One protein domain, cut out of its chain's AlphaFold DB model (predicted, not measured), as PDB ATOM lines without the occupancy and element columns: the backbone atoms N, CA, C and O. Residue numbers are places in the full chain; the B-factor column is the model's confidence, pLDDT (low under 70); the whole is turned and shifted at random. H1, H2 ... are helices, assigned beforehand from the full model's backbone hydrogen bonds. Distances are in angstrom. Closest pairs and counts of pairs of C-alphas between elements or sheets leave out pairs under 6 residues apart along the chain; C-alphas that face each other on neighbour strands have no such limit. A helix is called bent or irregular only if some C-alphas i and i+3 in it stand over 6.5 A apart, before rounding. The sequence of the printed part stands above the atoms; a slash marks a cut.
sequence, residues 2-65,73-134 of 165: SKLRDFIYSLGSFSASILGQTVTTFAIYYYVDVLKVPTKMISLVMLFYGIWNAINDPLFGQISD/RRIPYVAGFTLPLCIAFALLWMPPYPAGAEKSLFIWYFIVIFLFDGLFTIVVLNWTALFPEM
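What this domain is: This is residues 2 to 65 and 73 to 134 of the 165 residues of the protein "MFS transporter" of Firmicutes bacterium (UniProt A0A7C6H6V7). Four long helices run up and down side by side in an elongated, rather open bundle, with H4 in the middle and H1, H2 and H3 packed on it. H1 and H2 spread apart from their tight link like a narrow V, and the short H5 follows H4 at the end of the bundle where H1 begins. The 126 printed residues hold five named helices, in the order H1 H2 H3 H4 H5, and no named strand; the class is all helix. The whole is only just compact, close to loose, with a radius of gyration of the C-alphas of 16.3 A, and spans 51 by 29 by 21 A.

Where its parts are: Find C-alpha 2 at (39.987, -24.934, -73.463); from there H1, residues 2 to 34, runs 45.2 A, with a kink of 33 degrees near residue 26. It is only just irregular: C-alphas 25 and 28 are 7.0 A apart. H2, residues 39 to 65, runs 38.0 A back to C-alpha 65 at (44.390, -11.626, -50.897), with a kink of 26 degrees near residue 55. Past the cut, look for H3 at residues 75 to 93, 27.7 A long, with a kink of 26 degrees near residue 83. H4, residues 102 to 128, runs 37.4 A, and H5, residues 130 to 134, ends at C-alpha 134 at (42.229, -19.430, -66.716), 6.7 A from its first C-alpha.

How they stand to each other: Begin at the hub, H4, which touches three helices of the up and down bundle H1 H2 H3 H4, in which each runs against the one before it in the chain. H3 and H4 form a helical hairpin and touch at a shallow tilt of 24 degrees; their closest C-alphas, of Ala 88 and Phe 116, are 5.2 A apart. H2 touches H4 and runs the same way, with the C-alphas of Val 45 and Phe 110 closest at 5.9 A. H1 touches H4, opposite ways at a shallow tilt of 16 degrees, closest at the C-alphas of Ala 16 and Val 124, 7.1 A. H1 and H2, also a helical hairpin, touch with residues 28 to 32 and 39 to 42 alone; the C-alphas of Val 32 and Thr 39 are closest at 5.9 A. H1 and H3 are close but not clearly touching, with the C-alphas of Ala 27 and Leu 92 closest at 7.8 A, while H2 and H3 are apart. H5 is near H1, and H4 and H5 meet only through their link. In H5 every O i to N i+4 pair is within hydrogen-bond range; the counts are 27 of 29 in H1, 22 of 23 in H2, 12 of 15 in H3 and 22 of 23 in H4.

The domain as a whole: The two C-alphas farthest apart, of Ser 2 and Gly 100, are 51.9 A apart. Look for the cut after residue 65: residues 66 to 72 are not printed, and C-alphas 65 and 73 are 17.1 A apart. Of the links that are printed whole, H3 to H4 is short, and H1 to H2 and H4 to H5 are tight. The mean pLDDT of the printed part is 86.4; residue 2 and residues 63 to 65, 73 to 77 and 131 to 134 are under 70.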
ATOM      1  N   SER A   2      40.356 -25.962 -74.466       64.50
ATOM      2  CA  SER A   2      39.987 -24.934 -73.463       64.50
ATOM      3  C   SER A   2      38.525 -25.013 -73.002       64.50
ATOM      4  O   SER A   2      38.268 -24.877 -71.815       64.50
ATOM      5  N   LYS A   3      37.585 -25.323 -73.909       73.88
ATOM      6  CA  LYS A   3      36.144 -25.412 -73.594       73.88
ATOM      7  C   LYS A   3      35.812 -26.449 -72.511       73.88
ATOM      8  O   LYS A   3      34.926 -26.208 -71.709       73.88
ATOM      9  N   LEU A   4      36.537 -27.572 -72.471       77.31
ATOM     10  CA  LEU A   4      36.326 -28.612 -71.461       77.31
ATOM     11  C   LEU A   4      36.756 -28.145 -70.062       77.31
ATOM     12  O   LEU A   4      36.056 -28.413 -69.097       77.31
ATOM     13  N   ARG A   5      37.870 -27.404 -69.946       73.56
ATOM     14  CA  ARG A   5      38.285 -26.808 -68.663       73.56
ATOM     15  C   ARG A   5      37.309 -25.736 -68.196       73.56
ATOM     16  O   ARG A   5      36.959 -25.740 -67.024       73.56
ATOM     17  N   ASP A   6      36.862 -24.874 -69.110       75.44
ATOM     18  CA  ASP A   6      35.857 -23.852 -68.810       75.44
ATOM     19  C   ASP A   6      34.554 -24.519 -68.315       75.44
ATOM     20  O   ASP A   6      34.011 -24.126 -67.288       75.44
ATOM     21  N   PHE A   7      34.112 -25.598 -68.976       83.44
ATOM     22  CA  PHE A   7      32.934 -26.373 -68.574       83.44
ATOM     23  C   PHE A   7      33.095 -27.057 -67.207       83.44
ATOM     24  O   PHE A   7      32.217 -26.928 -66.361       83.44
ATOM     25  N   ILE A   8      34.220 -27.741 -66.959       81.06
ATOM     26  CA  ILE A   8      34.508 -28.390 -65.665       81.06
ATOM     27  C   ILE A   8      34.559 -27.357 -64.537       81.06
ATOM     28  O   ILE A   8      34.063 -27.611 -63.442       81.06
ATOM     29  N   TYR A   9      35.126 -26.178 -64.799       80.00
ATOM     30  CA  TYR A   9      35.132 -25.099 -63.824       80.00
ATOM     31  C   TYR A   9      33.708 -24.634 -63.507       80.00
ATOM     32  O   TYR A   9      33.321 -24.636 -62.342       80.00
ATOM     33  N   SER A  10      32.904 -24.305 -64.523       83.31
ATOM     34  CA  SER A  10      31.505 -23.904 -64.332       83.31
ATOM     35  C   SER A  10      30.674 -24.973 -63.617       83.31
ATOM     36  O   SER A  10      29.843 -24.632 -62.780       83.31
ATOM     37  N   LEU A  11      30.934 -26.255 -63.884       85.94
ATOM     38  CA  LEU A  11      30.301 -27.367 -63.178       85.94
ATOM     39  C   LEU A  11      30.665 -27.379 -61.683       85.94
ATOM     40  O   LEU A  11      29.793 -27.597 -60.845       85.94
ATOM     41  N   GLY A  12      31.919 -27.071 -61.343       83.94
ATOM     42  CA  GLY A  12      32.353 -26.869 -59.958       83.94
ATOM     43  C   GLY A  12      31.584 -25.739 -59.269       83.94
ATOM     44  O   GLY A  12      31.045 -25.945 -58.184       83.94
ATOM     45  N   SER A  13      31.425 -24.592 -59.943       84.69
ATOM     46  CA  SER A  13      30.617 -23.469 -59.437       84.69
ATOM     47  C   SER A  13      29.198 -23.905 -59.122       84.69
ATOM     48  O   SER A  13      28.673 -23.616 -58.053       84.69
ATOM     49  N   PHE A  14      28.589 -24.613 -60.070       88.38
ATOM     50  CA  PHE A  14      27.220 -25.081 -59.966       88.38
ATOM     51  C   PHE A  14      27.047 -26.040 -58.786       88.38
ATOM     52  O   PHE A  14      26.131 -25.866 -57.986       88.38
ATOM     53  N   SER A  15      27.967 -26.996 -58.622       87.62
ATOM     54  CA  SER A  15      27.946 -27.916 -57.482       87.62
ATOM     55  C   SER A  15      28.093 -27.199 -56.139       87.62
ATOM     56  O   SER A  15      27.318 -27.473 -55.226       87.62
ATOM     57  N   ALA A  16      29.018 -26.242 -56.023       87.62
ATOM     58  CA  ALA A  16      29.219 -25.484 -54.793       87.62
ATOM     59  C   ALA A  16      27.976 -24.656 -54.436       87.62
ATOM     60  O   ALA A  16      27.543 -24.665 -53.285       87.62
ATOM     61  N   SER A  17      27.358 -24.005 -55.428       90.06
ATOM     62  CA  SER A  17      26.109 -23.266 -55.238       90.06
ATOM     63  C   SER A  17      24.970 -24.174 -54.786       90.06
ATOM     64  O   SER A  17      24.269 -23.822 -53.844       90.06
ATOM     65  N   ILE A  18      24.793 -25.350 -55.398       92.88
ATOM     66  CA  ILE A  18      23.755 -26.299 -54.970       92.88
ATOM     67  C   ILE A  18      23.992 -26.733 -53.527       92.88
ATOM     68  O   ILE A  18      23.081 -26.618 -52.717       92.88
ATOM     69  N   LEU A  19      25.202 -27.182 -53.185       92.25
ATOM     70  CA  LEU A  19      25.512 -27.660 -51.834       92.25
ATOM     71  C   LEU A  19      25.253 -26.578 -50.779       92.25
ATOM     72  O   LEU A  19      24.547 -26.836 -49.803       92.25
ATOM     73  N   GLY A  20      25.763 -25.362 -50.998       91.38
ATOM     74  CA  GLY A  20      25.574 -24.242 -50.074       91.38
ATOM     75  C   GLY A  20      24.104 -23.852 -49.908       91.38
ATOM     76  O   GLY A  20      23.625 -23.694 -48.781       91.38
ATOM     77  N   GLN A  21      23.353 -23.773 -51.013       93.69
ATOM     78  CA  GLN A  21      21.928 -23.434 -50.969       93.69
ATOM     79  C   GLN A  21      21.101 -24.537 -50.310       93.69
ATOM     80  O   GLN A  21      20.232 -24.243 -49.491       93.69
ATOM     81  N   THR A  22      21.381 -25.807 -50.605       95.19
ATOM     82  CA  THR A  22      20.665 -26.929 -49.995       95.19
ATOM     83  C   THR A  22      20.834 -26.932 -48.478       95.19
ATOM     84  O   THR A  22      19.840 -27.067 -47.767       95.19
ATOM     85  N   VAL A  23      22.052 -26.733 -47.966       94.44
ATOM     86  CA  VAL A  23      22.285 -26.661 -46.515       94.44
ATOM     87  C   VAL A  23      21.570 -25.456 -45.906       94.44
ATOM     88  O   VAL A  23      20.819 -25.620 -44.947       94.44
ATOM     89  N   THR A  24      21.725 -24.270 -46.495       91.06
ATOM     90  CA  THR A  24      21.131 -23.028 -45.970       91.06
ATOM     91  C   THR A  24      19.604 -23.090 -45.909       91.06
ATOM     92  O   THR A  24      19.000 -22.624 -44.947       91.06
ATOM     93  N   THR A  25      18.961 -23.678 -46.920       92.38
ATOM     94  CA  THR A  25      17.496 -23.724 -47.009       92.38
ATOM     95  C   THR A  25      16.891 -24.915 -46.267       92.38
ATOM     96  O   THR A  25      15.895 -24.748 -45.568       92.38
ATOM     97  N   PHE A  26      17.460 -26.117 -46.401       95.62
ATOM     98  CA  PHE A  26      16.807 -27.343 -45.931       95.62
ATOM     99  C   PHE A  26      17.325 -27.866 -44.592       95.62
ATOM    100  O   PHE A  26      16.599 -28.615 -43.940       95.62
ATOM    101  N   ALA A  27      18.532 -27.499 -44.144       94.56
ATOM    102  CA  ALA A  27      19.087 -28.087 -42.922       94.56
ATOM    103  C   ALA A  27      18.245 -27.731 -41.689       94.56
ATOM    104  O   ALA A  27      17.908 -28.609 -40.901       94.56
ATOM    105  N   ILE A  28      17.830 -26.469 -41.550       95.12
ATOM    106  CA  ILE A  28      16.988 -26.040 -40.423       95.12
ATOM    107  C   ILE A  28      15.644 -26.776 -40.445       95.12
ATOM    108  O   ILE A  28      15.253 -27.345 -39.429       95.12
ATOM    109  N   TYR A  29      14.980 -26.820 -41.604       95.44
ATOM    110  CA  TYR A  29      13.725 -27.556 -41.786       95.44
ATOM    111  C   TYR A  29      13.872 -29.033 -41.394       95.44
ATOM    112  O   TYR A  29      13.065 -29.573 -40.642       95.44
ATOM    113  N   TYR A  30      14.939 -29.694 -41.839       95.81
ATOM    114  CA  TYR A  30      15.179 -31.098 -41.524       95.81
ATOM    115  C   TYR A  30      15.345 -31.334 -40.012       95.81
ATOM    116  O   TYR A  30      14.707 -32.224 -39.448       95.81
ATOM    117  N   TYR A  31      16.130 -30.512 -39.315       95.62
ATOM    118  CA  TYR A  31      16.343 -30.703 -37.877       95.62
ATOM    119  C   TYR A  31      15.137 -30.286 -37.023       95.62
ATOM    120  O   TYR A  31      14.831 -30.957 -36.038       95.62
ATOM    121  N   VAL A  32      14.422 -29.224 -37.397       95.62
ATOM    122  CA  VAL A  32      13.268 -28.723 -36.632       95.62
ATOM    123  C   VAL A  32      12.000 -29.513 -36.956       95.62
ATOM    124  O   VAL A  32      11.375 -30.080 -36.060       95.62
ATOM    125  N   ASP A  33      11.617 -29.594 -38.229       95.06
ATOM    126  CA  ASP A  33      10.315 -30.127 -38.634       95.06
ATOM    127  C   ASP A  33      10.310 -31.648 -38.793       95.06
ATOM    128  O   ASP A  33       9.314 -32.287 -38.436       95.06
ATOM    129  N   VAL A  34      11.403 -32.243 -39.284       94.88
ATOM    130  CA  VAL A  34      11.490 -33.698 -39.512       94.88
ATOM    131  C   VAL A  34      11.991 -34.424 -38.265       94.88
ATOM    132  O   VAL A  34      11.341 -35.357 -37.796       94.88
ATOM    133  N   LEU A  35      13.111 -33.981 -37.687       94.31
ATOM    134  CA  LEU A  35      13.729 -34.633 -36.523       94.31
ATOM    135  C   LEU A  35      13.182 -34.157 -35.170       94.31
ATOM    136  O   LEU A  35      13.531 -34.734 -34.136       94.31
ATOM    137  N   LYS A  36      12.300 -33.150 -35.185       93.88
ATOM    138  CA  LYS A  36      11.609 -32.604 -34.007       93.88
ATOM    139  C   LYS A  36      12.556 -32.037 -32.948       93.88
ATOM    140  O   LYS A  36      12.261 -32.103 -31.759       93.88
ATOM    141  N   VAL A  37      13.688 -31.467 -33.361       94.94
ATOM    142  CA  VAL A  37      14.566 -30.731 -32.443       94.94
ATOM    143  C   VAL A  37      13.917 -29.380 -32.115       94.94
ATOM    144  O   VAL A  37      13.498 -28.673 -33.034       94.94
ATOM    145  N   PRO A  38      13.857 -28.965 -30.837       95.31
ATOM    146  CA  PRO A  38      13.296 -27.674 -30.469       95.31
ATOM    147  C   PRO A  38      13.992 -26.524 -31.197       95.31
ATOM    148  O   PRO A  38      15.219 -26.390 -31.148       95.31
ATOM    149  N   THR A  39      13.203 -25.628 -31.791       94.88
ATOM    150  CA  THR A  39      13.703 -24.466 -32.541       94.88
ATOM    151  C   THR A  39      14.688 -23.639 -31.720       94.88
ATOM    152  O   THR A  39      15.713 -23.223 -32.243       94.88
ATOM    153  N   LYS A  40      14.450 -23.488 -30.407       95.50
ATOM    154  CA  LYS A  40      15.345 -22.769 -29.485       95.50
ATOM    155  C   LYS A  40      16.788 -23.289 -29.528       95.50
ATOM    156  O   LYS A  40      17.721 -22.494 -29.455       95.50
ATOM    157  N   MET A  41      16.978 -24.605 -29.638       94.94
ATOM    158  CA  MET A  41      18.310 -25.213 -29.691       94.94
ATOM    159  C   MET A  41      18.969 -24.955 -31.048       94.94
ATOM    160  O   MET A  41      20.123 -24.538 -31.098       94.94
ATOM    161  N   ILE A  42      18.226 -25.117 -32.144       95.56
ATOM    162  CA  ILE A  42      18.734 -24.843 -33.497       95.56
ATOM    163  C   ILE A  42      19.073 -23.359 -33.676       95.56
ATOM    164  O   ILE A  42      20.124 -23.041 -34.225       95.56
ATOM    165  N   SER A  43      18.265 -22.442 -33.138       94.50
ATOM    166  CA  SER A  43      18.566 -21.006 -33.132       94.50
ATOM    167  C   SER A  43      19.871 -20.685 -32.402       94.50
ATOM    168  O   SER A  43      20.603 -19.799 -32.831       94.50
ATOM    169  N   LEU A  44      20.194 -21.415 -31.328       95.94
ATOM    170  CA  LEU A  44      21.468 -21.253 -30.633       95.94
ATOM    171  C   LEU A  44      22.643 -21.705 -31.512       95.94
ATOM    172  O   LEU A  44      23.638 -20.988 -31.596       95.94
ATOM    173  N   VAL A  45      22.517 -22.840 -32.215       95.50
ATOM    174  CA  VAL A  45      23.525 -23.270 -33.206       95.50
ATOM    175  C   VAL A  45      23.706 -22.201 -34.279       95.50
ATOM    176  O   VAL A  45      24.836 -21.831 -34.574       95.50
ATOM    177  N   MET A  46      22.608 -21.664 -34.814       94.12
ATOM    178  CA  MET A  46      22.635 -20.621 -35.842       94.12
ATOM    179  C   MET A  46      23.297 -19.328 -35.363       94.12
ATOM    180  O   MET A  46      23.998 -18.678 -36.134       94.12
ATOM    181  N   LEU A  47      23.123 -18.963 -34.093       95.50
ATOM    182  CA  LEU A  47      23.801 -17.810 -33.504       95.50
ATOM    183  C   LEU A  47      25.321 -18.014 -33.501       95.50
ATOM    184  O   LEU A  47      26.057 -17.149 -33.971       95.50
ATOM    185  N   PHE A  48      25.793 -19.168 -33.024       95.38
ATOM    186  CA  PHE A  48      27.222 -19.490 -33.055       95.38
ATOM    187  C   PHE A  48      27.754 -19.616 -34.484       95.38
ATOM    188  O   PHE A  48      28.860 -19.160 -34.760       95.38
ATOM    189  N   TYR A  49      26.960 -20.182 -35.391       92.94
ATOM    190  CA  TYR A  49      27.280 -20.283 -36.811       92.94
ATOM    191  C   TYR A  49      27.458 -18.898 -37.452       92.94
ATOM    192  O   TYR A  49      28.420 -18.666 -38.177       92.94
ATOM    193  N   GLY A  50      26.597 -17.934 -37.114       91.56
ATOM    194  CA  GLY A  50      26.736 -16.547 -37.555       91.56
ATOM    195  C   GLY A  50      28.007 -15.872 -37.031       91.56
ATOM    196  O   GLY A  50      28.698 -15.206 -37.795       91.56
ATOM    197  N   ILE A  51      28.352 -16.075 -35.753       94.12
ATOM    198  CA  ILE A  51      29.607 -15.558 -35.171       94.12
ATOM    199  C   ILE A  51      30.818 -16.164 -35.886       94.12
ATOM    200  O   ILE A  51      31.763 -15.456 -36.222       94.12
ATOM    201  N   TRP A  52      30.779 -17.472 -36.127       90.81
ATOM    202  CA  TRP A  52      31.819 -18.190 -36.849       90.81
ATOM    203  C   TRP A  52      32.012 -17.645 -38.262       90.81
ATOM    204  O   TRP A  52      33.136 -17.301 -38.614       90.81
ATOM    205  N   ASN A  53      30.934 -17.447 -39.023       89.00
ATOM    206  CA  ASN A  53      30.999 -16.840 -40.354       89.00
ATOM    207  C   ASN A  53      31.515 -15.401 -40.318       89.00
ATOM    208  O   ASN A  53      32.384 -15.046 -41.103       89.00
ATOM    209  N   ALA A  54      31.090 -14.594 -39.343       89.00
ATOM    210  CA  ALA A  54      31.591 -13.228 -39.188       89.00
ATOM    211  C   ALA A  54      33.110 -13.158 -38.936       89.00
ATOM    212  O   ALA A  54      33.736 -12.147 -39.248       89.00
ATOM    213  N   ILE A  55      33.706 -14.215 -38.376       88.25
ATOM    214  CA  ILE A  55      35.156 -14.342 -38.170       88.25
ATOM    215  C   ILE A  55      35.832 -14.943 -39.408       88.25
ATOM    216  O   ILE A  55      36.879 -14.463 -39.849       88.25
ATOM    217  N   ASN A  56      35.234 -15.989 -39.969       83.19
ATOM    218  CA  ASN A  56      35.742 -16.702 -41.127       83.19
ATOM    219  C   ASN A  56      35.776 -15.827 -42.375       83.19
ATOM    220  O   ASN A  56      36.795 -15.807 -43.057       83.19
ATOM    221  N   ASP A  57      34.718 -15.071 -42.659       82.81
ATOM    222  CA  ASP A  57      34.611 -14.273 -43.880       82.81
ATOM    223  C   ASP A  57      35.789 -13.277 -44.025       82.81
ATOM    224  O   ASP A  57      36.451 -13.291 -45.070       82.81
ATOM    225  N   PRO A  58      36.172 -12.485 -42.995       83.19
ATOM    226  CA  PRO A  58      37.385 -11.664 -43.036       83.19
ATOM    227  C   PRO A  58      38.686 -12.464 -43.124       83.19
ATOM    228  O   PRO A  58      39.576 -12.088 -43.891       83.19
ATOM    229  N   LEU A  59      38.821 -13.554 -42.356       79.94
ATOM    230  CA  LEU A  59      40.022 -14.398 -42.375       79.94
ATOM    231  C   LEU A  59      40.272 -14.946 -43.776       79.94
ATOM    232  O   LEU A  59      41.384 -14.881 -44.298       79.94
ATOM    233  N   PHE A  60      39.225 -15.447 -44.413       71.62
ATOM    234  CA  PHE A  60      39.286 -15.997 -45.751       71.62
ATOM    235  C   PHE A  60      39.462 -14.926 -46.822       71.62
ATOM    236  O   PHE A  60      40.181 -15.176 -47.791       71.62
ATOM    237  N   GLY A  61      38.921 -13.722 -46.622       70.50
ATOM    238  CA  GLY A  61      39.242 -12.554 -47.443       70.50
ATOM    239  C   GLY A  61      40.737 -12.221 -47.409       70.50
ATOM    240  O   GLY A  61      41.388 -12.164 -48.451       70.50
ATOM    241  N   GLN A  62      41.321 -12.110 -46.212       73.12
ATOM    242  CA  GLN A  62      42.749 -11.824 -46.036       73.12
ATOM    243  C   GLN A  62      43.645 -12.939 -46.580       73.12
ATOM    244  O   GLN A  62      44.665 -12.664 -47.219       73.12
ATOM    245  N   ILE A  63      43.279 -14.202 -46.343       67.56
ATOM    246  CA  ILE A  63      44.000 -15.353 -46.887       67.56
ATOM    247  C   ILE A  63      43.912 -15.326 -48.414       67.56
ATOM    248  O   ILE A  63      44.943 -15.459 -49.069       67.56
ATOM    249  N   SER A  64      42.738 -15.100 -49.003       64.81
ATOM    250  CA  SER A  64      42.582 -14.999 -50.458       64.81
ATOM    251  C   SER A  64      43.499 -13.924 -51.055       64.81
ATOM    252  O   SER A  64      44.216 -14.204 -52.019       64.81
ATOM    253  N   ASP A  65      43.565 -12.747 -50.429       65.50
ATOM    254  CA  ASP A  65      44.390 -11.626 -50.897       65.50
ATOM    255  C   ASP A  65      45.897 -11.845 -50.689       65.50
ATOM    256  O   ASP A  65      46.719 -11.462 -51.526       65.50
ATOM    257  N   ARG A  73      50.337 -26.548 -56.622       56.50
ATOM    258  CA  ARG A  73      50.074 -27.159 -55.312       56.50
ATOM    259  C   ARG A  73      48.607 -27.185 -54.884       56.50
ATOM    260  O   ARG A  73      48.322 -27.937 -53.974       56.50
ATOM    261  N   ARG A  74      47.687 -26.423 -55.496       63.09
ATOM    262  CA  ARG A  74      46.304 -26.236 -54.980       63.09
ATOM    263  C   ARG A  74      45.275 -27.272 -55.455       63.09
ATOM    264  O   ARG A  74      44.350 -27.595 -54.719       63.09
ATOM    265  N   ILE A  75      45.468 -27.850 -56.643       64.31
ATOM    266  CA  ILE A  75      44.611 -28.914 -57.202       64.31
ATOM    267  C   ILE A  75      44.496 -30.146 -56.274       64.31
ATOM    268  O   ILE A  75      43.373 -30.612 -56.081       64.31
ATOM    269  N   PRO A  76      45.578 -30.660 -55.645       63.25
ATOM    270  CA  PRO A  76      45.449 -31.782 -54.714       63.25
ATOM    271  C   PRO A  76      44.710 -31.424 -53.418       63.25
ATOM    272  O   PRO A  76      44.095 -32.312 -52.843       63.25
ATOM    273  N   TYR A  77      44.693 -30.157 -52.978       67.25
ATOM    274  CA  TYR A  77      43.865 -29.749 -51.833       67.25
ATOM    275  C   TYR A  77      42.384 -29.772 -52.203       67.25
ATOM    276  O   TYR A  77      41.592 -30.355 -51.477       67.25
ATOM    277  N   VAL A  78      42.002 -29.229 -53.363       74.38
ATOM    278  CA  VAL A  78      40.604 -29.304 -53.819       74.38
ATOM    279  C   VAL A  78      40.172 -30.765 -53.942       74.38
ATOM    280  O   VAL A  78      39.174 -31.150 -53.346       74.38
ATOM    281  N   ALA A  79      40.946 -31.607 -54.629       73.31
ATOM    282  CA  ALA A  79      40.608 -33.021 -54.792       73.31
ATOM    283  C   ALA A  79      40.610 -33.799 -53.460       73.31
ATOM    284  O   ALA A  79      39.719 -34.609 -53.219       73.31
ATOM    285  N   GLY A  80      41.581 -33.527 -52.581       77.38
ATOM    286  CA  GLY A  80      41.742 -34.208 -51.297       77.38
ATOM    287  C   GLY A  80      40.696 -33.819 -50.257       77.38
ATOM    288  O   GLY A  80      40.234 -34.688 -49.527       77.38
ATOM    289  N   PHE A  81      40.280 -32.549 -50.214       83.00
ATOM    290  CA  PHE A  81      39.265 -32.051 -49.278       83.00
ATOM    291  C   PHE A  81      37.830 -32.177 -49.808       83.00
ATOM    292  O   PHE A  81      36.894 -32.163 -49.011       83.00
ATOM    293  N   THR A  82      37.640 -32.395 -51.116       85.44
ATOM    294  CA  THR A  82      36.312 -32.685 -51.688       85.44
ATOM    295  C   THR A  82      35.716 -33.963 -51.094       85.44
ATOM    296  O   THR A  82      34.534 -33.987 -50.772       85.44
ATOM    297  N   LEU A  83      36.518 -35.014 -50.892       89.12
ATOM    298  CA  LEU A  83      36.016 -36.264 -50.317       89.12
ATOM    299  C   LEU A  83      35.535 -36.087 -48.856       89.12
ATOM    300  O   LEU A  83      34.384 -36.429 -48.579       89.12
ATOM    301  N   PRO A  84      36.325 -35.494 -47.934       91.25
ATOM    302  CA  PRO A  84      35.848 -35.089 -46.613       91.25
ATOM    303  C   PRO A  84      34.611 -34.192 -46.650       91.25
ATOM    304  O   PRO A  84      33.713 -34.379 -45.835       91.25
ATOM    305  N   LEU A  85      34.530 -33.248 -47.595       91.81
ATOM    306  CA  LEU A  85      33.364 -32.376 -47.747       91.81
ATOM    307  C   LEU A  85      32.104 -33.178 -48.096       91.81
ATOM    308  O   LEU A  85      31.059 -32.967 -47.486       91.81
ATOM    309  N   CYS A  86      32.200 -34.124 -49.032       92.00
ATOM    310  CA  CYS A  86      31.096 -35.020 -49.372       92.00
ATOM    311  C   CYS A  86      30.659 -35.866 -48.170       92.00
ATOM    312  O   CYS A  86      29.462 -36.049 -47.957       92.00
ATOM    313  N   ILE A  87      31.614 -36.346 -47.366       94.56
ATOM    314  CA  ILE A  87      31.323 -37.098 -46.139       94.56
ATOM    315  C   ILE A  87      30.615 -36.199 -45.121       94.56
ATOM    316  O   ILE A  87      29.571 -36.584 -44.606       94.56
ATOM    317  N   ALA A  88      31.125 -34.994 -44.860       94.94
ATOM    318  CA  ALA A  88      30.503 -34.045 -43.937       94.94
ATOM    319  C   ALA A  88      29.085 -33.660 -44.385       94.94
ATOM    320  O   ALA A  88      28.167 -33.621 -43.569       94.94
ATOM    321  N   PHE A  89      28.887 -33.455 -45.689       94.94
ATOM    322  CA  PHE A  89      27.566 -33.219 -46.259       94.94
ATOM    323  C   PHE A  89      26.632 -34.413 -46.031       94.94
ATOM    324  O   PHE A  89      25.512 -34.218 -45.579       94.94
ATOM    325  N   ALA A  90      27.080 -35.648 -46.274       95.38
ATOM    326  CA  ALA A  90      26.272 -36.839 -46.010       95.38
ATOM    327  C   ALA A  90      25.924 -36.988 -44.517       95.38
ATOM    328  O   ALA A  90      24.771 -37.244 -44.178       95.38
ATOM    329  N   LEU A  91      26.891 -36.755 -43.621       95.38
ATOM    330  CA  LEU A  91      26.692 -36.796 -42.168       95.38
ATOM    331  C   LEU A  91      25.665 -35.762 -41.685       95.38
ATOM    332  O   LEU A  91      24.972 -36.009 -40.697       95.38
ATOM    333  N   LEU A  92      25.531 -34.628 -42.382       95.50
ATOM    334  CA  LEU A  92      24.546 -33.598 -42.045       95.50
ATOM    335  C   LEU A  92      23.115 -34.143 -42.149       95.50
ATOM    336  O   LEU A  92      22.267 -33.807 -41.323       95.50
ATOM    337  N   TRP A  93      22.872 -35.007 -43.137       95.06
ATOM    338  CA  TRP A  93      21.564 -35.599 -43.439       95.06
ATOM    339  C   TRP A  93      21.370 -36.999 -42.845       95.06
ATOM    340  O   TRP A  93      20.275 -37.544 -42.927       95.06
ATOM    341  N   MET A  94      22.415 -37.591 -42.261       94.19
ATOM    342  CA  MET A  94      22.393 -38.941 -41.686       94.19
ATOM    343  C   MET A  94      22.787 -38.935 -40.200       94.19
ATOM    344  O   MET A  94      23.801 -39.533 -39.828       94.19
ATOM    345  N   PRO A  95      22.015 -38.269 -39.322       94.31
ATOM    346  CA  PRO A  95      22.265 -38.353 -37.892       94.31
ATOM    347  C   PRO A  95      22.049 -39.793 -37.390       94.31
ATOM    348  O   PRO A  95      21.044 -40.418 -37.732       94.31
ATOM    349  N   PRO A  96      22.932 -40.327 -36.526       93.12
ATOM    350  CA  PRO A  96      22.822 -41.690 -36.000       93.12
ATOM    351  C   PRO A  96      21.793 -41.817 -34.859       93.12
ATOM    352  O   PRO A  96      21.797 -42.804 -34.126       93.12
ATOM    353  N   TYR A  97      20.937 -40.809 -34.669       93.56
ATOM    354  CA  TYR A  97      20.004 -40.709 -33.548       93.56
ATOM    355  C   TYR A  97      18.554 -40.685 -34.044       93.56
ATOM    356  O   TYR A  97      18.278 -40.085 -35.085       93.56
ATOM    357  N   PRO A  98      17.611 -41.292 -33.300       91.38
ATOM    358  CA  PRO A  98      16.198 -41.240 -33.652       91.38
ATOM    359  C   PRO A  98      15.632 -39.821 -33.497       91.38
ATOM    360  O   PRO A  98      16.134 -39.010 -32.711       91.38
ATOM    361  N   ALA A  99      14.545 -39.538 -34.217       89.06
ATOM    362  CA  ALA A  99      13.789 -38.298 -34.048       89.06
ATOM    363  C   ALA A  99      13.327 -38.137 -32.587       89.06
ATOM    364  O   ALA A  99      12.947 -39.111 -31.935       89.06
ATOM    365  N   GLY A 100      13.386 -36.910 -32.065       86.19
ATOM    366  CA  GLY A 100      13.103 -36.613 -30.656       86.19
ATOM    367  C   GLY A 100      14.289 -36.792 -29.696       86.19
ATOM    368  O   GLY A 100      14.180 -36.431 -28.528       86.19
ATOM    369  N   ALA A 101      15.453 -37.272 -30.153       92.81
ATOM    370  CA  ALA A 101      16.690 -37.265 -29.364       92.81
ATOM    371  C   ALA A 101      17.334 -35.860 -29.325       92.81
ATOM    372  O   ALA A 101      18.457 -35.659 -29.788       92.81
ATOM    373  N   GLU A 102      16.611 -34.878 -28.780       91.88
ATOM    374  CA  GLU A 102      16.875 -33.437 -28.931       91.88
ATOM    375  C   GLU A 102      18.328 -33.036 -28.634       91.88
ATOM    376  O   GLU A 102      18.973 -32.382 -29.451       91.88
ATOM    377  N   LYS A 103      18.870 -33.460 -27.484       93.31
ATOM    378  CA  LYS A 103      20.232 -33.102 -27.052       93.31
ATOM    379  C   LYS A 103      21.304 -33.693 -27.967       93.31
ATOM    380  O   LYS A 103      22.247 -32.995 -28.329       93.31
ATOM    381  N   SER A 104      21.160 -34.961 -28.344       94.81
ATOM    382  CA  SER A 104      22.124 -35.655 -29.203       94.81
ATOM    383  C   SER A 104      22.100 -35.099 -30.623       94.81
ATOM    384  O   SER A 104      23.155 -34.846 -31.197       94.81
ATOM    385  N   LEU A 105      20.907 -34.829 -31.155       95.19
ATOM    386  CA  LEU A 105      20.722 -34.205 -32.463       95.19
ATOM    387  C   LEU A 105      21.236 -32.765 -32.498       95.19
ATOM    388  O   LEU A 105      21.845 -32.368 -33.485       95.19
ATOM    389  N   PHE A 106      21.052 -32.001 -31.419       94.81
ATOM    390  CA  PHE A 106      21.624 -30.662 -31.282       94.81
ATOM    391  C   PHE A 106      23.156 -30.688 -31.335       94.81
ATOM    392  O   PHE A 106      23.747 -29.951 -32.122       94.81
ATOM    393  N   ILE A 107      23.801 -31.550 -30.539       95.75
ATOM    394  CA  ILE A 107      25.268 -31.677 -30.523       95.75
ATOM    395  C   ILE A 107      25.774 -32.153 -31.887       95.75
ATOM    396  O   ILE A 107      26.748 -31.615 -32.407       95.75
ATOM    397  N   TRP A 108      25.093 -33.133 -32.485       96.00
ATOM    398  CA  TRP A 108      25.419 -33.635 -33.815       96.00
ATOM    399  C   TRP A 108      25.359 -32.527 -34.864       96.00
ATOM    400  O   TRP A 108      26.334 -32.304 -35.578       96.00
ATOM    401  N   TYR A 109      24.246 -31.791 -34.910       95.94
ATOM    402  CA  TYR A 109      24.072 -30.692 -35.847       95.94
ATOM    403  C   TYR A 109      25.150 -29.629 -35.666       95.94
ATOM    404  O   TYR A 109      25.766 -29.226 -36.646       95.94
ATOM    405  N   PHE A 110      25.426 -29.237 -34.419       95.56
ATOM    406  CA  PHE A 110      26.466 -28.272 -34.082       95.56
ATOM    407  C   PHE A 110      27.844 -28.712 -34.590       95.56
ATOM    408  O   PHE A 110      28.558 -27.922 -35.188       95.56
ATOM    409  N   ILE A 111      28.235 -29.973 -34.416       95.94
ATOM    410  CA  ILE A 111      29.547 -30.438 -34.883       95.94
ATOM    411  C   ILE A 111      29.590 -30.501 -36.414       95.94
ATOM    412  O   ILE A 111      30.540 -30.023 -37.037       95.94
ATOM    413  N   VAL A 112      28.568 -31.093 -37.032       96.06
ATOM    414  CA  VAL A 112      28.589 -31.390 -38.466       96.06
ATOM    415  C   VAL A 112      28.407 -30.134 -39.315       96.06
ATOM    416  O   VAL A 112      29.058 -30.030 -40.351       96.06
ATOM    417  N   ILE A 113      27.599 -29.158 -38.884       94.88
ATOM    418  CA  ILE A 113      27.424 -27.909 -39.641       94.88
ATOM    419  C   ILE A 113      28.721 -27.095 -39.683       94.88
ATOM    420  O   ILE A 113      29.089 -26.602 -40.744       94.88
ATOM    421  N   PHE A 114      29.469 -27.033 -38.577       94.00
ATOM    422  CA  PHE A 114      30.770 -26.358 -38.526       94.00
ATOM    423  C   PHE A 114      31.839 -27.113 -39.322       94.00
ATOM    424  O   PHE A 114      32.649 -26.497 -40.015       94.00
ATOM    425  N   LEU A 115      31.835 -28.449 -39.259       93.81
ATOM    426  CA  LEU A 115      32.727 -29.279 -40.068       93.81
ATOM    427  C   LEU A 115      32.466 -29.077 -41.566       93.81
ATOM    428  O   LEU A 115      33.411 -28.885 -42.332       93.81
ATOM    429  N   PHE A 116      31.195 -29.112 -41.975       94.25
ATOM    430  CA  PHE A 116      30.787 -28.856 -43.352       94.25
ATOM    431  C   PHE A 116      31.225 -27.462 -43.795       94.25
ATOM    432  O   PHE A 116      31.875 -27.347 -44.826       94.25
ATOM    433  N   ASP A 117      30.933 -26.432 -43.006       91.50
ATOM    434  CA  ASP A 117      31.249 -25.040 -43.323       91.50
ATOM    435  C   ASP A 117      32.755 -24.784 -43.477       91.50
ATOM    436  O   ASP A 117      33.199 -24.213 -44.477       91.50
ATOM    437  N   GLY A 118      33.566 -25.299 -42.550       88.81
ATOM    438  CA  GLY A 118      35.021 -25.181 -42.627       88.81
ATOM    439  C   GLY A 118      35.594 -25.871 -43.868       88.81
ATOM    440  O   GLY A 118      36.405 -25.288 -44.593       88.81
ATOM    441  N   LEU A 119      35.146 -27.098 -44.162       89.81
ATOM    442  CA  LEU A 119      35.572 -27.838 -45.354       89.81
ATOM    443  C   LEU A 119      35.093 -27.170 -46.645       89.81
ATOM    444  O   LEU A 119      35.860 -27.061 -47.605       89.81
ATOM    445  N   PHE A 120      33.843 -26.709 -46.662       89.31
ATOM    446  CA  PHE A 120      33.236 -26.030 -47.797       89.31
ATOM    447  C   PHE A 120      34.032 -24.777 -48.127       89.31
ATOM    448  O   PHE A 120      34.427 -24.584 -49.276       89.31
ATOM    449  N   THR A 121      34.378 -23.990 -47.114       85.62
ATOM    450  CA  THR A 121      35.127 -22.755 -47.312       85.62
ATOM    451  C   THR A 121      36.538 -23.014 -47.837       85.62
ATOM    452  O   THR A 121      36.956 -22.390 -48.812       85.62
ATOM    453  N   ILE A 122      37.256 -24.007 -47.298       82.50
ATOM    454  CA  ILE A 122      38.578 -24.401 -47.815       82.50
ATOM    455  C   ILE A 122      38.495 -24.803 -49.295       82.50
ATOM    456  O   ILE A 122      39.322 -24.370 -50.104       82.50
ATOM    457  N   VAL A 123      37.509 -25.625 -49.669       83.50
ATOM    458  CA  VAL A 123      37.340 -26.100 -51.051       83.50
ATOM    459  C   VAL A 123      36.958 -24.950 -51.983       83.50
ATOM    460  O   VAL A 123      37.589 -24.788 -53.031       83.50
ATOM    461  N   VAL A 124      35.984 -24.121 -51.598       82.00
ATOM    462  CA  VAL A 124      35.485 -23.008 -52.416       82.00
ATOM    463  C   VAL A 124      36.564 -21.959 -52.642       82.00
ATOM    464  O   VAL A 124      36.738 -21.539 -53.780       82.00
ATOM    465  N   LEU A 125      37.351 -21.591 -51.630       77.88
ATOM    466  CA  LEU A 125      38.434 -20.611 -51.791       77.88
ATOM    467  C   LEU A 125      39.526 -21.084 -52.747       77.88
ATOM    468  O   LEU A 125      40.027 -20.325 -53.578       77.88
ATOM    469  N   ASN A 126      39.913 -22.356 -52.645       75.00
ATOM    470  CA  ASN A 126      40.894 -22.915 -53.568       75.00
ATOM    471  C   ASN A 126      40.318 -23.044 -54.985       75.00
ATOM    472  O   ASN A 126      41.058 -22.884 -55.958       75.00
ATOM    473  N   TRP A 127      39.012 -23.303 -55.103       75.06
ATOM    474  CA  TRP A 127      38.313 -23.356 -56.379       75.06
ATOM    475  C   TRP A 127      38.181 -21.971 -57.036       75.06
ATOM    476  O   TRP A 127      38.595 -21.820 -58.183       75.06
ATOM    477  N   THR A 128      37.716 -20.935 -56.331       73.81
ATOM    478  CA  THR A 128      37.551 -19.573 -56.881       73.81
ATOM    479  C   THR A 128      38.877 -18.964 -57.339       73.81
ATOM    480  O   THR A 128      38.928 -18.286 -58.368       73.81
ATOM    481  N   ALA A 129      39.979 -19.283 -56.658       71.19
ATOM    482  CA  ALA A 129      41.315 -18.849 -57.056       71.19
ATOM    483  C   ALA A 129      41.783 -19.407 -58.421       71.19
ATOM    484  O   ALA A 129      42.660 -18.812 -59.049       71.19
ATOM    485  N   LEU A 130      41.202 -20.506 -58.928       70.38
ATOM    486  CA  LEU A 130      41.542 -21.064 -60.249       70.38
ATOM    487  C   LEU A 130      40.997 -20.219 -61.418       70.38
ATOM    488  O   LEU A 130      41.526 -20.299 -62.530       70.38
ATOM    489  N   PHE A 131      39.963 -19.397 -61.200       66.50
ATOM    490  CA  PHE A 131      39.341 -18.574 -62.246       66.50
ATOM    491  C   PHE A 131      40.262 -17.522 -62.880       66.50
ATOM    492  O   PHE A 131      40.433 -17.561 -64.108       66.50
ATOM    493  N   PRO A 132      40.885 -16.600 -62.113       60.53
ATOM    494  CA  PRO A 132      41.769 -15.577 -62.676       60.53
ATOM    495  C   PRO A 132      42.971 -16.174 -63.429       60.53
ATOM    496  O   PRO A 132      43.530 -15.550 -64.335       60.53
ATOM    497  N   GLU A 133      43.355 -17.415 -63.129       61.34
ATOM    498  CA  GLU A 133      44.429 -18.102 -63.845       61.34
ATOM    499  C   GLU A 133      44.007 -18.586 -65.241       61.34
ATOM    500  O   GLU A 133      44.800 -18.537 -66.190       61.34
ATOM    501  N   MET A 134      42.759 -19.036 -65.406       62.44
ATOM    502  CA  MET A 134      42.229 -19.430 -66.716       62.44
ATOM    503  C   MET A 134      42.064 -18.224 -67.646       62.44
ATOM    504  O   MET A 134      42.356 -18.330 -68.841       62.44
TER     505      MET A 134